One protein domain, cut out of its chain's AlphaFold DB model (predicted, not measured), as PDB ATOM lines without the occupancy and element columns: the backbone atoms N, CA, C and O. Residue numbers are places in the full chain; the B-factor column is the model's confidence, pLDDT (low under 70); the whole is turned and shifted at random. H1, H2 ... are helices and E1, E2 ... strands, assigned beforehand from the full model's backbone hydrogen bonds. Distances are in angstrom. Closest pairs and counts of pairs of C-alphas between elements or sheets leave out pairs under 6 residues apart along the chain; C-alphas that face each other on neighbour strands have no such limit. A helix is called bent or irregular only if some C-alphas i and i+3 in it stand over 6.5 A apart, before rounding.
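What this domain is: This is residues 260 to 332 of the 692 residues of an uncharacterized protein of Ustilago trichophora (UniProt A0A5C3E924). A small two-strand sheet, E2 beside E3, lies near the middle of a loose, strung-out model; helix H1, with E1 and the first printed loop, makes one end, and three short helices, H2, H3 and H4, gather loosely toward the other. From the long link between E3 and H3, residues 308 to 313 stick out as the tip of a loop. The printed part has 73 residues, with four named helices and three named strands in the order E1 H1 E2 H2 E3 H3 H4; the sheet is antiparallel, and E1 pairs with no named strand. The class is mixed, helices and strands, with under half of the residues in named elements. The whole is loose, with a radius of gyration of the C-alphas of 14.1 A, and flat, spanning 41 by 33 by 17 A.

How they stand to each other: Begin at the sheet, where E2, residues 285 to 287, and E3, residues 298 to 300, are antiparallel neighbours at 139 degrees. Look there for N 286 and O 299, 2.8 A apart, and N 299 and O 286, 3.0 A apart, both within hydrogen-bond range. H1, residues 270 to 280, and E2 are near each other, with 5 pairs of C-alphas within 10 A. E1, residues 267 to 269, and H1 meet only through their link. H4, residues 327 to 332, is close but not clearly touching H2, residues 289 to 293; their closest C-alphas are those of His 290 and Glu 327, 7.4 A apart. H3, residues 319 to 322, is close but not clearly touching H4, the closest C-alphas being those of Leu 320 and Glu 327, 5.7 A apart. Among the pairs that are apart are H1 and H4. Of the O i to N i+4 pairs, 5 of 7 are within hydrogen-bond range in H1, 0 of 1 in H2 and 0 of 2 in H4, where O i to N i+3 gives 1 of 2 in H2 and 2 of 3 in H4; H3 is too short for an i+4 pair.

Where its parts are: Find C-alpha 267 at (30.329, 18.464, 52.845), where E1 begins, 7.1 A long. From C-alpha 270 at (29.791, 9.738, 56.328), H1 runs 14.5 A; it is neither bent nor irregular, but only just: C-alphas 271 and 274 are 6.2 A apart. E2 measures 6.9 A, E3 7.3 A and H3 5.6 A. H2, 8.6 A long, and H4, 9.8 A long, are irregular: C-alphas 289 and 292, and likewise 328 and 331, are 7.3 A apart. H4 ends at C-alpha 332, (39.991, -5.030, 19.753).

The domain as a whole: Look for the two farthest C-alphas at Ile 269 and Phe 332, 42.0 A apart. The printed part has no cut. The link from E3 to H3, 18 residues, is long, and the other links are tight. The mean pLDDT of the printed part is 81.3, and residues 307 to 316 are under 70.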
ATOM      1  N   SER A 260      33.361  16.043  55.185       85.94
ATOM      2  CA  SER A 260      33.869  16.605  53.945       85.94
ATOM      3  C   SER A 260      34.606  15.539  53.138       85.94
ATOM      4  O   SER A 260      35.302  14.678  53.681       85.94
ATOM      5  N   CYS A 261      34.467  15.592  51.817       87.31
ATOM      6  CA  CYS A 261      35.272  14.776  50.921       87.31
ATOM      7  C   CYS A 261      36.719  15.289  50.872       87.31
ATOM      8  O   CYS A 261      36.954  16.441  50.512       87.31
ATOM      9  N   GLU A 262      37.693  14.419  51.153       85.94
ATOM     10  CA  GLU A 262      39.127  14.759  51.137       85.94
ATOM     11  C   GLU A 262      39.641  15.212  49.755       85.94
ATOM     12  O   GLU A 262      40.678  15.870  49.673       85.94
ATOM     13  N   TYR A 263      38.924  14.881  48.672       85.38
ATOM     14  CA  TYR A 263      39.341  15.174  47.296       85.38
ATOM     15  C   TYR A 263      38.728  16.459  46.720       85.38
ATOM     16  O   TYR A 263      39.450  17.233  46.096       85.38
ATOM     17  N   CYS A 264      37.424  16.690  46.928       86.44
ATOM     18  CA  CYS A 264      36.683  17.829  46.358       86.44
ATOM     19  C   CYS A 264      36.165  18.841  47.398       86.44
ATOM     20  O   CYS A 264      35.610  19.874  47.030       86.44
ATOM     21  N   GLY A 265      36.300  18.557  48.699       84.06
ATOM     22  CA  GLY A 265      35.813  19.420  49.781       84.06
ATOM     23  C   GLY A 265      34.293  19.438  49.982       84.06
ATOM     24  O   GLY A 265      33.814  20.229  50.788       84.06
ATOM     25  N   LEU A 266      33.524  18.594  49.283       84.31
ATOM     26  CA  LEU A 266      32.064  18.541  49.418       84.31
ATOM     27  C   LEU A 266      31.653  18.028  50.808       84.31
ATOM     28  O   LEU A 266      31.930  16.875  51.148       84.31
ATOM     29  N   ASP A 267      30.955  18.862  51.582       83.31
ATOM     30  CA  ASP A 267      30.329  18.464  52.845       83.31
ATOM     31  C   ASP A 267      29.124  17.551  52.584       83.31
ATOM     32  O   ASP A 267      28.110  17.954  52.013       83.31
ATOM     33  N   THR A 268      29.231  16.303  53.035       79.44
ATOM     34  CA  THR A 268      28.147  15.312  53.005       79.44
ATOM     35  C   THR A 268      28.020  14.662  54.386       79.44
ATOM     36  O   THR A 268      28.533  15.187  55.372       79.44
ATOM     37  N   ILE A 269      27.335  13.525  54.492       79.75
ATOM     38  CA  ILE A 269      27.364  12.676  55.691       79.75
ATOM     39  C   ILE A 269      28.202  11.428  55.417       79.75
ATOM     40  O   ILE A 269      28.216  10.931  54.289       79.75
ATOM     41  N   LYS A 270      28.849  10.876  56.450       77.94
ATOM     42  CA  LYS A 270      29.791   9.738  56.328       77.94
ATOM     43  C   LYS A 270      29.277   8.559  55.491       77.94
ATOM     44  O   LYS A 270      30.046   7.953  54.753       77.94
ATOM     45  N   SER A 271      27.987   8.249  55.584       73.38
ATOM     46  CA  SER A 271      27.331   7.155  54.858       73.38
ATOM     47  C   SER A 271      27.111   7.428  53.363       73.38
ATOM     48  O   SER A 271      27.252   6.506  52.565       73.38
ATOM     49  N   ARG A 272      26.825   8.677  52.965       75.75
ATOM     50  CA  ARG A 272      26.781   9.081  51.544       75.75
ATOM     51  C   ARG A 272      28.187   9.296  50.976       75.75
ATOM     52  O   ARG A 272      28.409   8.998  49.807       75.75
ATOM     53  N   LEU A 273      29.145   9.740  51.795       81.94
ATOM     54  CA  LEU A 273      30.510  10.060  51.362       81.94
ATOM     55  C   LEU A 273      31.215   8.888  50.656       81.94
ATOM     56  O   LEU A 273      31.921   9.106  49.674       81.94
ATOM     57  N   SER A 274      31.010   7.644  51.101       80.69
ATOM     58  CA  SER A 274      31.597   6.472  50.432       80.69
ATOM     59  C   SER A 274      31.065   6.268  49.008       80.69
ATOM     60  O   SER A 274      31.857   5.998  48.108       80.69
ATOM     61  N   GLY A 275      29.755   6.441  48.791       82.69
ATOM     62  CA  GLY A 275      29.147   6.395  47.455       82.69
ATOM     63  C   GLY A 275      29.570   7.587  46.596       82.69
ATOM     64  O   GLY A 275      29.955   7.414  45.443       82.69
ATOM     65  N   HIS A 276      29.623   8.781  47.193       85.38
ATOM     66  CA  HIS A 276      30.136   9.979  46.535       85.38
ATOM     67  C   HIS A 276      31.560   9.760  45.998       85.38
ATOM     68  O   HIS A 276      31.804   9.936  44.807       85.38
ATOM     69  N   VAL A 277      32.504   9.311  46.833       86.50
ATOM     70  CA  VAL A 277      33.886   9.034  46.402       86.50
ATOM     71  C   VAL A 277      33.935   7.939  45.326       86.50
ATOM     72  O   VAL A 277      34.664   8.090  44.342       86.50
ATOM     73  N   ALA A 278      33.146   6.869  45.466       85.12
ATOM     74  CA  ALA A 278      33.110   5.763  44.508       85.12
ATOM     75  C   ALA A 278      32.598   6.179  43.118       85.12
ATOM     76  O   ALA A 278      33.286   5.927  42.129       85.12
ATOM     77  N   ASP A 279      31.459   6.874  43.044       82.88
ATOM     78  CA  ASP A 279      30.680   7.006  41.804       82.88
ATOM     79  C   ASP A 279      30.523   8.460  41.312       82.88
ATOM     80  O   ASP A 279      30.598   8.717  40.111       82.88
ATOM     81  N   GLU A 280      30.453   9.451  42.209       83.12
ATOM     82  CA  GLU A 280      30.154  10.857  41.854       83.12
ATOM     83  C   GLU A 280      31.378  11.795  41.801       83.12
ATOM     84  O   GLU A 280      31.421  12.729  41.006       83.12
ATOM     85  N   CYS A 281      32.372  11.583  42.664       87.38
ATOM     86  CA  CYS A 281      33.456  12.528  42.916       87.38
ATOM     87  C   CYS A 281      34.436  12.661  41.736       87.38
ATOM     88  O   CYS A 281      35.274  11.791  41.485       87.38
ATOM     89  N   GLU A 282      34.391  13.810  41.064       84.81
ATOM     90  CA  GLU A 282      35.296  14.192  39.972       84.81
ATOM     91  C   GLU A 282      36.785  14.233  40.358       84.81
ATOM     92  O   GLU A 282      37.661  14.007  39.516       84.81
ATOM     93  N   ASP A 283      37.087  14.501  41.627       86.19
ATOM     94  CA  ASP A 283      38.455  14.629  42.131       86.19
ATOM     95  C   ASP A 283      39.024  13.322  42.696       86.19
ATOM     96  O   ASP A 283      40.238  13.220  42.889       86.19
ATOM     97  N   ALA A 284      38.182  12.307  42.918       88.56
ATOM     98  CA  ALA A 284      38.609  11.029  43.473       88.56
ATOM     99  C   ALA A 284      39.561  10.281  42.515       88.56
ATOM    100  O   ALA A 284      39.310  10.236  41.302       88.56
ATOM    101  N   PRO A 285      40.648   9.674  43.032       89.88
ATOM    102  CA  PRO A 285      41.605   8.936  42.221       89.88
ATOM    103  C   PRO A 285      40.988   7.629  41.707       89.88
ATOM    104  O   PRO A 285      40.661   6.732  42.481       89.88
ATOM    105  N   VAL A 286      40.871   7.505  40.388       91.31
ATOM    106  CA  VAL A 286      40.427   6.294  39.690       91.31
ATOM    107  C   VAL A 286      41.555   5.715  38.843       91.31
ATOM    108  O   VAL A 286      42.413   6.438  38.335       91.31
ATOM    109  N   MET A 287      41.547   4.393  38.683       91.19
ATOM    110  CA  MET A 287      42.426   3.698  37.743       91.19
ATOM    111  C   MET A 287      41.872   3.805  36.318       91.19
ATOM    112  O   MET A 287      40.663   3.928  36.116       91.19
ATOM    113  N   CYS A 288      42.743   3.708  35.316       90.50
ATOM    114  CA  CYS A 288      42.308   3.575  33.929       90.50
ATOM    115  C   CYS A 288      41.499   2.270  33.720       90.50
ATOM    116  O   CYS A 288      41.940   1.215  34.177       90.50
ATOM    117  N   PRO A 289      40.376   2.277  32.968       88.56
ATOM    118  CA  PRO A 289      39.662   1.063  32.552       88.56
ATOM    119  C   PRO A 289      40.549   0.004  31.876       88.56
ATOM    120  O   PRO A 289      40.262  -1.187  31.961       88.56
ATOM    121  N   HIS A 290      41.656   0.421  31.251       87.38
ATOM    122  CA  HIS A 290      42.641  -0.473  30.631       87.38
ATOM    123  C   HIS A 290      43.745  -0.949  31.585       87.38
ATOM    124  O   HIS A 290      44.717  -1.550  31.134       87.38
ATOM    125  N   ALA A 291      43.628  -0.725  32.899       89.56
ATOM    126  CA  ALA A 291      44.587  -1.232  33.885       89.56
ATOM    127  C   ALA A 291      44.744  -2.762  33.802       89.56
ATOM    128  O   ALA A 291      45.863  -3.267  33.826       89.56
ATOM    129  N   GLY A 292      43.647  -3.495  33.562       85.06
ATOM    130  CA  GLY A 292      43.670  -4.945  33.312       85.06
ATOM    131  C   GLY A 292      44.413  -5.380  32.036       85.06
ATOM    132  O   GLY A 292      44.692  -6.564  31.876       85.06
ATOM    133  N   PHE A 293      44.763  -4.438  31.151       82.69
ATOM    134  CA  PHE A 293      45.578  -4.646  29.949       82.69
ATOM    135  C   PHE A 293      46.982  -4.011  30.054       82.69
ATOM    136  O   PHE A 293      47.712  -3.987  29.065       82.69
ATOM    137  N   GLY A 294      47.380  -3.521  31.238       86.44
ATOM    138  CA  GLY A 294      48.704  -2.933  31.491       86.44
ATOM    139  C   GLY A 294      48.767  -1.403  31.419       86.44
ATOM    140  O   GLY A 294      49.791  -0.851  31.019       86.44
ATOM    141  N   CYS A 295      47.682  -0.698  31.763       90.12
ATOM    142  CA  CYS A 295      47.686   0.762  31.878       90.12
ATOM    143  C   CYS A 295      47.824   1.235  33.336       90.12
ATOM    144  O   CYS A 295      46.834   1.323  34.060       90.12
ATOM    145  N   ASP A 296      49.039   1.616  33.736       89.88
ATOM    146  CA  ASP A 296      49.386   2.023  35.112       89.88
ATOM    147  C   ASP A 296      48.849   3.410  35.538       89.88
ATOM    148  O   ASP A 296      49.259   3.957  36.564       89.88
ATOM    149  N   TRP A 297      47.967   4.037  34.751       90.12
ATOM    150  CA  TRP A 297      47.466   5.377  35.057       90.12
ATOM    151  C   TRP A 297      46.454   5.351  36.203       90.12
ATOM    152  O   TRP A 297      45.441   4.645  36.152       90.12
ATOM    153  N   ILE A 298      46.716   6.191  37.203       89.81
ATOM    154  CA  ILE A 298      45.821   6.499  38.315       89.81
ATOM    155  C   ILE A 298      45.748   8.022  38.432       89.81
ATOM    156  O   ILE A 298      46.777   8.699  38.502       89.81
ATOM    157  N   GLY A 299      44.541   8.581  38.446       88.50
ATOM    158  CA  GLY A 299      44.342  10.028  38.478       88.50
ATOM    159  C   GLY A 299      42.899  10.424  38.792       88.50
ATOM    160  O   GLY A 299      42.024   9.566  38.831       88.50
ATOM    161  N   PRO A 300      42.630  11.717  39.041       88.69
ATOM    162  CA  PRO A 300      41.288  12.182  39.373       88.69
ATOM    163  C   PRO A 300      40.321  11.941  38.209       88.69
ATOM    164  O   PRO A 300      40.683  12.176  37.050       88.69
ATOM    165  N   ARG A 301      39.094  11.509  38.515       88.56
ATOM    166  CA  ARG A 301      38.058  11.107  37.544       88.56
ATOM    167  C   ARG A 301      37.808  12.135  36.432       88.56
ATOM    168  O   ARG A 301      37.722  11.737  35.273       88.56
ATOM    169  N   ARG A 302      37.840  13.438  36.732       84.50
ATOM    170  CA  ARG A 302      37.734  14.547  35.753       84.50
ATOM    171  C   ARG A 302      38.819  14.576  34.669       84.50
ATOM    172  O   ARG A 302      38.685  15.280  33.674       84.50
ATOM    173  N   ARG A 303      39.930  13.856  34.866       86.38
ATOM    174  CA  ARG A 303      40.991  13.674  33.862       86.38
ATOM    175  C   ARG A 303      40.929  12.323  33.156       86.38
ATOM    176  O   ARG A 303      41.770  12.092  32.298       86.38
ATOM    177  N   LEU A 304      39.985  11.437  33.477       84.94
ATOM    178  CA  LEU A 304      39.876  10.141  32.806       84.94
ATOM    179  C   LEU A 304      39.268  10.290  31.402       84.94
ATOM    180  O   LEU A 304      39.897   9.891  30.423       84.94
ATOM    181  N   GLN A 305      38.083  10.897  31.314       80.81
ATOM    182  CA  GLN A 305      37.300  11.083  30.088       80.81
ATOM    183  C   GLN A 305      36.755  12.517  30.017       80.81
ATOM    184  O   GLN A 305      36.587  13.174  31.044       80.81
ATOM    185  N   ARG A 306      36.473  13.005  28.806       75.75
ATOM    186  CA  ARG A 306      35.847  14.308  28.560       75.75
ATOM    187  C   ARG A 306      34.361  14.283  28.942       75.75
ATOM    188  O   ARG A 306      33.639  13.379  28.528       75.75
ATOM    189  N   SER A 307      33.899  15.289  29.683       65.06
ATOM    190  CA  SER A 307      32.473  15.538  29.915       65.06
ATOM    191  C   SER A 307      31.793  16.081  28.649       65.06
ATOM    192  O   SER A 307      32.381  16.861  27.894       65.06
ATOM    193  N   GLU A 308      30.536  15.697  28.409       58.56
ATOM    194  CA  GLU A 308      29.745  16.141  27.245       58.56
ATOM    195  C   GLU A 308      29.106  17.534  27.445       58.56
ATOM    196  O   GLU A 308      28.000  17.809  26.979       58.56
ATOM    197  N   ASP A 309      29.794  18.439  28.149       51.53
ATOM    198  CA  ASP A 309      29.255  19.755  28.491       51.53
ATOM    199  C   ASP A 309      28.961  20.602  27.245       51.53
ATOM    200  O   ASP A 309      29.809  20.805  26.364       51.53
ATOM    201  N   ALA A 310      27.754  21.175  27.212       48.81
ATOM    202  CA  ALA A 310      27.126  21.804  26.043       48.81
ATOM    203  C   ALA A 310      27.821  23.077  25.494       48.81
ATOM    204  O   ALA A 310      27.275  23.764  24.631       48.81
ATOM    205  N   ALA A 311      29.027  23.402  25.972       52.72
ATOM    206  CA  ALA A 311      29.865  24.511  25.516       52.72
ATOM    207  C   ALA A 311      31.025  24.087  24.586       52.72
ATOM    208  O   ALA A 311      31.724  24.953  24.056       52.72
ATOM    209  N   GLY A 312      31.248  22.781  24.364       53.75
ATOM    210  CA  GLY A 312      32.066  22.254  23.254       53.75
ATOM    211  C   GLY A 312      33.551  22.656  23.223       53.75
ATOM    212  O   GLY A 312      34.195  22.535  22.182       53.75
ATOM    213  N   LYS A 313      34.099  23.167  24.335       54.50
ATOM    214  CA  LYS A 313      35.472  23.696  24.441       54.50
ATOM    215  C   LYS A 313      36.160  23.304  25.752       54.50
ATOM    216  O   LYS A 313      36.803  24.137  26.385       54.50
ATOM    217  N   SER A 314      36.065  22.035  26.152       54.62
ATOM    218  CA  SER A 314      37.014  21.514  27.143       54.62
ATOM    219  C   SER A 314      38.418  21.523  26.531       54.62
ATOM    220  O   SER A 314      38.682  20.833  25.545       54.62
ATOM    221  N   THR A 315      39.299  22.357  27.081       57.84
ATOM    222  CA  THR A 315      40.719  22.464  26.699       57.84
ATOM    223  C   THR A 315      41.633  21.622  27.589       57.84
ATOM    224  O   THR A 315      42.855  21.686  27.453       57.84
ATOM    225  N   HIS A 316      41.068  20.857  28.525       67.44
ATOM    226  CA  HIS A 316      41.827  19.959  29.385       67.44
ATOM    227  C   HIS A 316      42.081  18.636  28.669       67.44
ATOM    228  O   HIS A 316      41.144  17.983  28.216       67.44
ATOM    229  N   ARG A 317      43.357  18.239  28.593       74.06
ATOM    230  CA  ARG A 317      43.740  16.911  28.107       74.06
ATOM    231  C   ARG A 317      43.205  15.839  29.048       74.06
ATOM    232  O   ARG A 317      43.313  15.987  30.269       74.06
ATOM    233  N   THR A 318      42.670  14.769  28.476       84.44
ATOM    234  CA  THR A 318      42.141  13.619  29.216       84.44
ATOM    235  C   THR A 318      43.001  12.391  28.963       84.44
ATOM    236  O   THR A 318      43.631  12.253  27.915       84.44
ATOM    237  N   HIS A 319      43.052  11.488  29.936       87.62
ATOM    238  CA  HIS A 319      43.887  10.309  29.844       87.62
ATOM    239  C   HIS A 319      43.450   9.418  28.686       87.62
ATOM    240  O   HIS A 319      44.281   9.093  27.843       87.62
ATOM    241  N   LEU A 320      42.167   9.047  28.611       84.44
ATOM    242  CA  LEU A 320      41.692   8.110  27.590       84.44
ATOM    243  C   LEU A 320      41.902   8.638  26.165       84.44
ATOM    244  O   LEU A 320      42.334   7.876  25.307       84.44
ATOM    245  N   GLU A 321      41.660   9.925  25.916       80.50
ATOM    246  CA  GLU A 321      41.725  10.488  24.559       80.50
ATOM    247  C   GLU A 321      43.138  10.947  24.156       80.50
ATOM    248  O   GLU A 321      43.529  10.759  23.004       80.50
ATOM    249  N   ASP A 322      43.913  11.537  25.077       80.25
ATOM    250  CA  ASP A 322      45.162  12.244  24.750       80.25
ATOM    251  C   ASP A 322      46.450  11.556  25.245       80.25
ATOM    252  O   ASP A 322      47.546  12.026  24.915       80.25
ATOM    253  N   GLU A 323      46.369  10.506  26.071       83.31
ATOM    254  CA  GLU A 323      47.543   9.869  26.710       83.31
ATOM    255  C   GLU A 323      47.513   8.328  26.704       83.31
ATOM    256  O   GLU A 323      48.566   7.681  26.723       83.31
ATOM    257  N   CYS A 324      46.329   7.714  26.684       87.25
ATOM    258  CA  CYS A 324      46.155   6.280  26.849       87.25
ATOM    259  C   CYS A 324      46.463   5.525  25.554       87.25
ATOM    260  O   CYS A 324      45.659   5.467  24.626       87.25
ATOM    261  N   ARG A 325      47.606   4.832  25.532       86.88
ATOM    262  CA  ARG A 325      48.008   3.937  24.427       86.88
ATOM    263  C   ARG A 325      47.012   2.796  24.155       86.88
ATOM    264  O   ARG A 325      47.106   2.156  23.112       86.88
ATOM    265  N   PHE A 326      46.096   2.531  25.088       86.69
ATOM    266  CA  PHE A 326      45.185   1.388  25.072       86.69
ATOM    267  C   PHE A 326      43.742   1.735  24.667       86.69
ATOM    268  O   PHE A 326      43.050   0.862  24.150       86.69
ATOM    269  N   GLU A 327      43.290   2.990  24.797       88.25
ATOM    270  CA  GLU A 327      41.932   3.387  24.376       88.25
ATOM    271  C   GLU A 327      41.670   3.152  22.870       88.25
ATOM    272  O   GLU A 327      40.623   2.585  22.550       88.25
ATOM    273  N   PRO A 328      42.608   3.420  21.932       87.81
ATOM    274  CA  PRO A 328      42.428   3.057  20.521       87.81
ATOM    275  C   PRO A 328      42.260   1.546  20.272       87.81
ATOM    276  O   PRO A 328      41.735   1.144  19.235       87.81
ATOM    277  N   LEU A 329      42.694   0.700  21.214       87.12
ATOM    278  CA  LEU A 329      42.596  -0.761  21.141       87.12
ATOM    279  C   LEU A 329      41.349  -1.319  21.852       87.12
ATOM    280  O   LEU A 329      41.082  -2.514  21.749       87.12
ATOM    281  N   LYS A 330      40.528  -0.482  22.498       87.50
ATOM    282  CA  LYS A 330      39.286  -0.859  23.205       87.50
ATOM    283  C   LYS A 330      38.343  -1.742  22.383       87.50
ATOM    284  O   LYS A 330      37.815  -2.724  22.900       87.50
ATOM    285  N   GLY A 331      38.170  -1.435  21.094       87.06
ATOM    286  CA  GLY A 331      37.368  -2.255  20.179       87.06
ATOM    287  C   GLY A 331      37.960  -3.652  19.954       87.06
ATOM    288  O   GLY A 331      37.231  -4.643  19.973       87.06
ATOM    289  N   PHE A 332      39.287  -3.748  19.829       90.06
ATOM    290  CA  PHE A 332      39.991  -5.030  19.753       90.06
ATOM    291  C   PHE A 332      39.892  -5.801  21.075       90.06
ATOM    292  O   PHE A 332      39.590  -6.989  21.048       90.06
TER     293      PHE A 332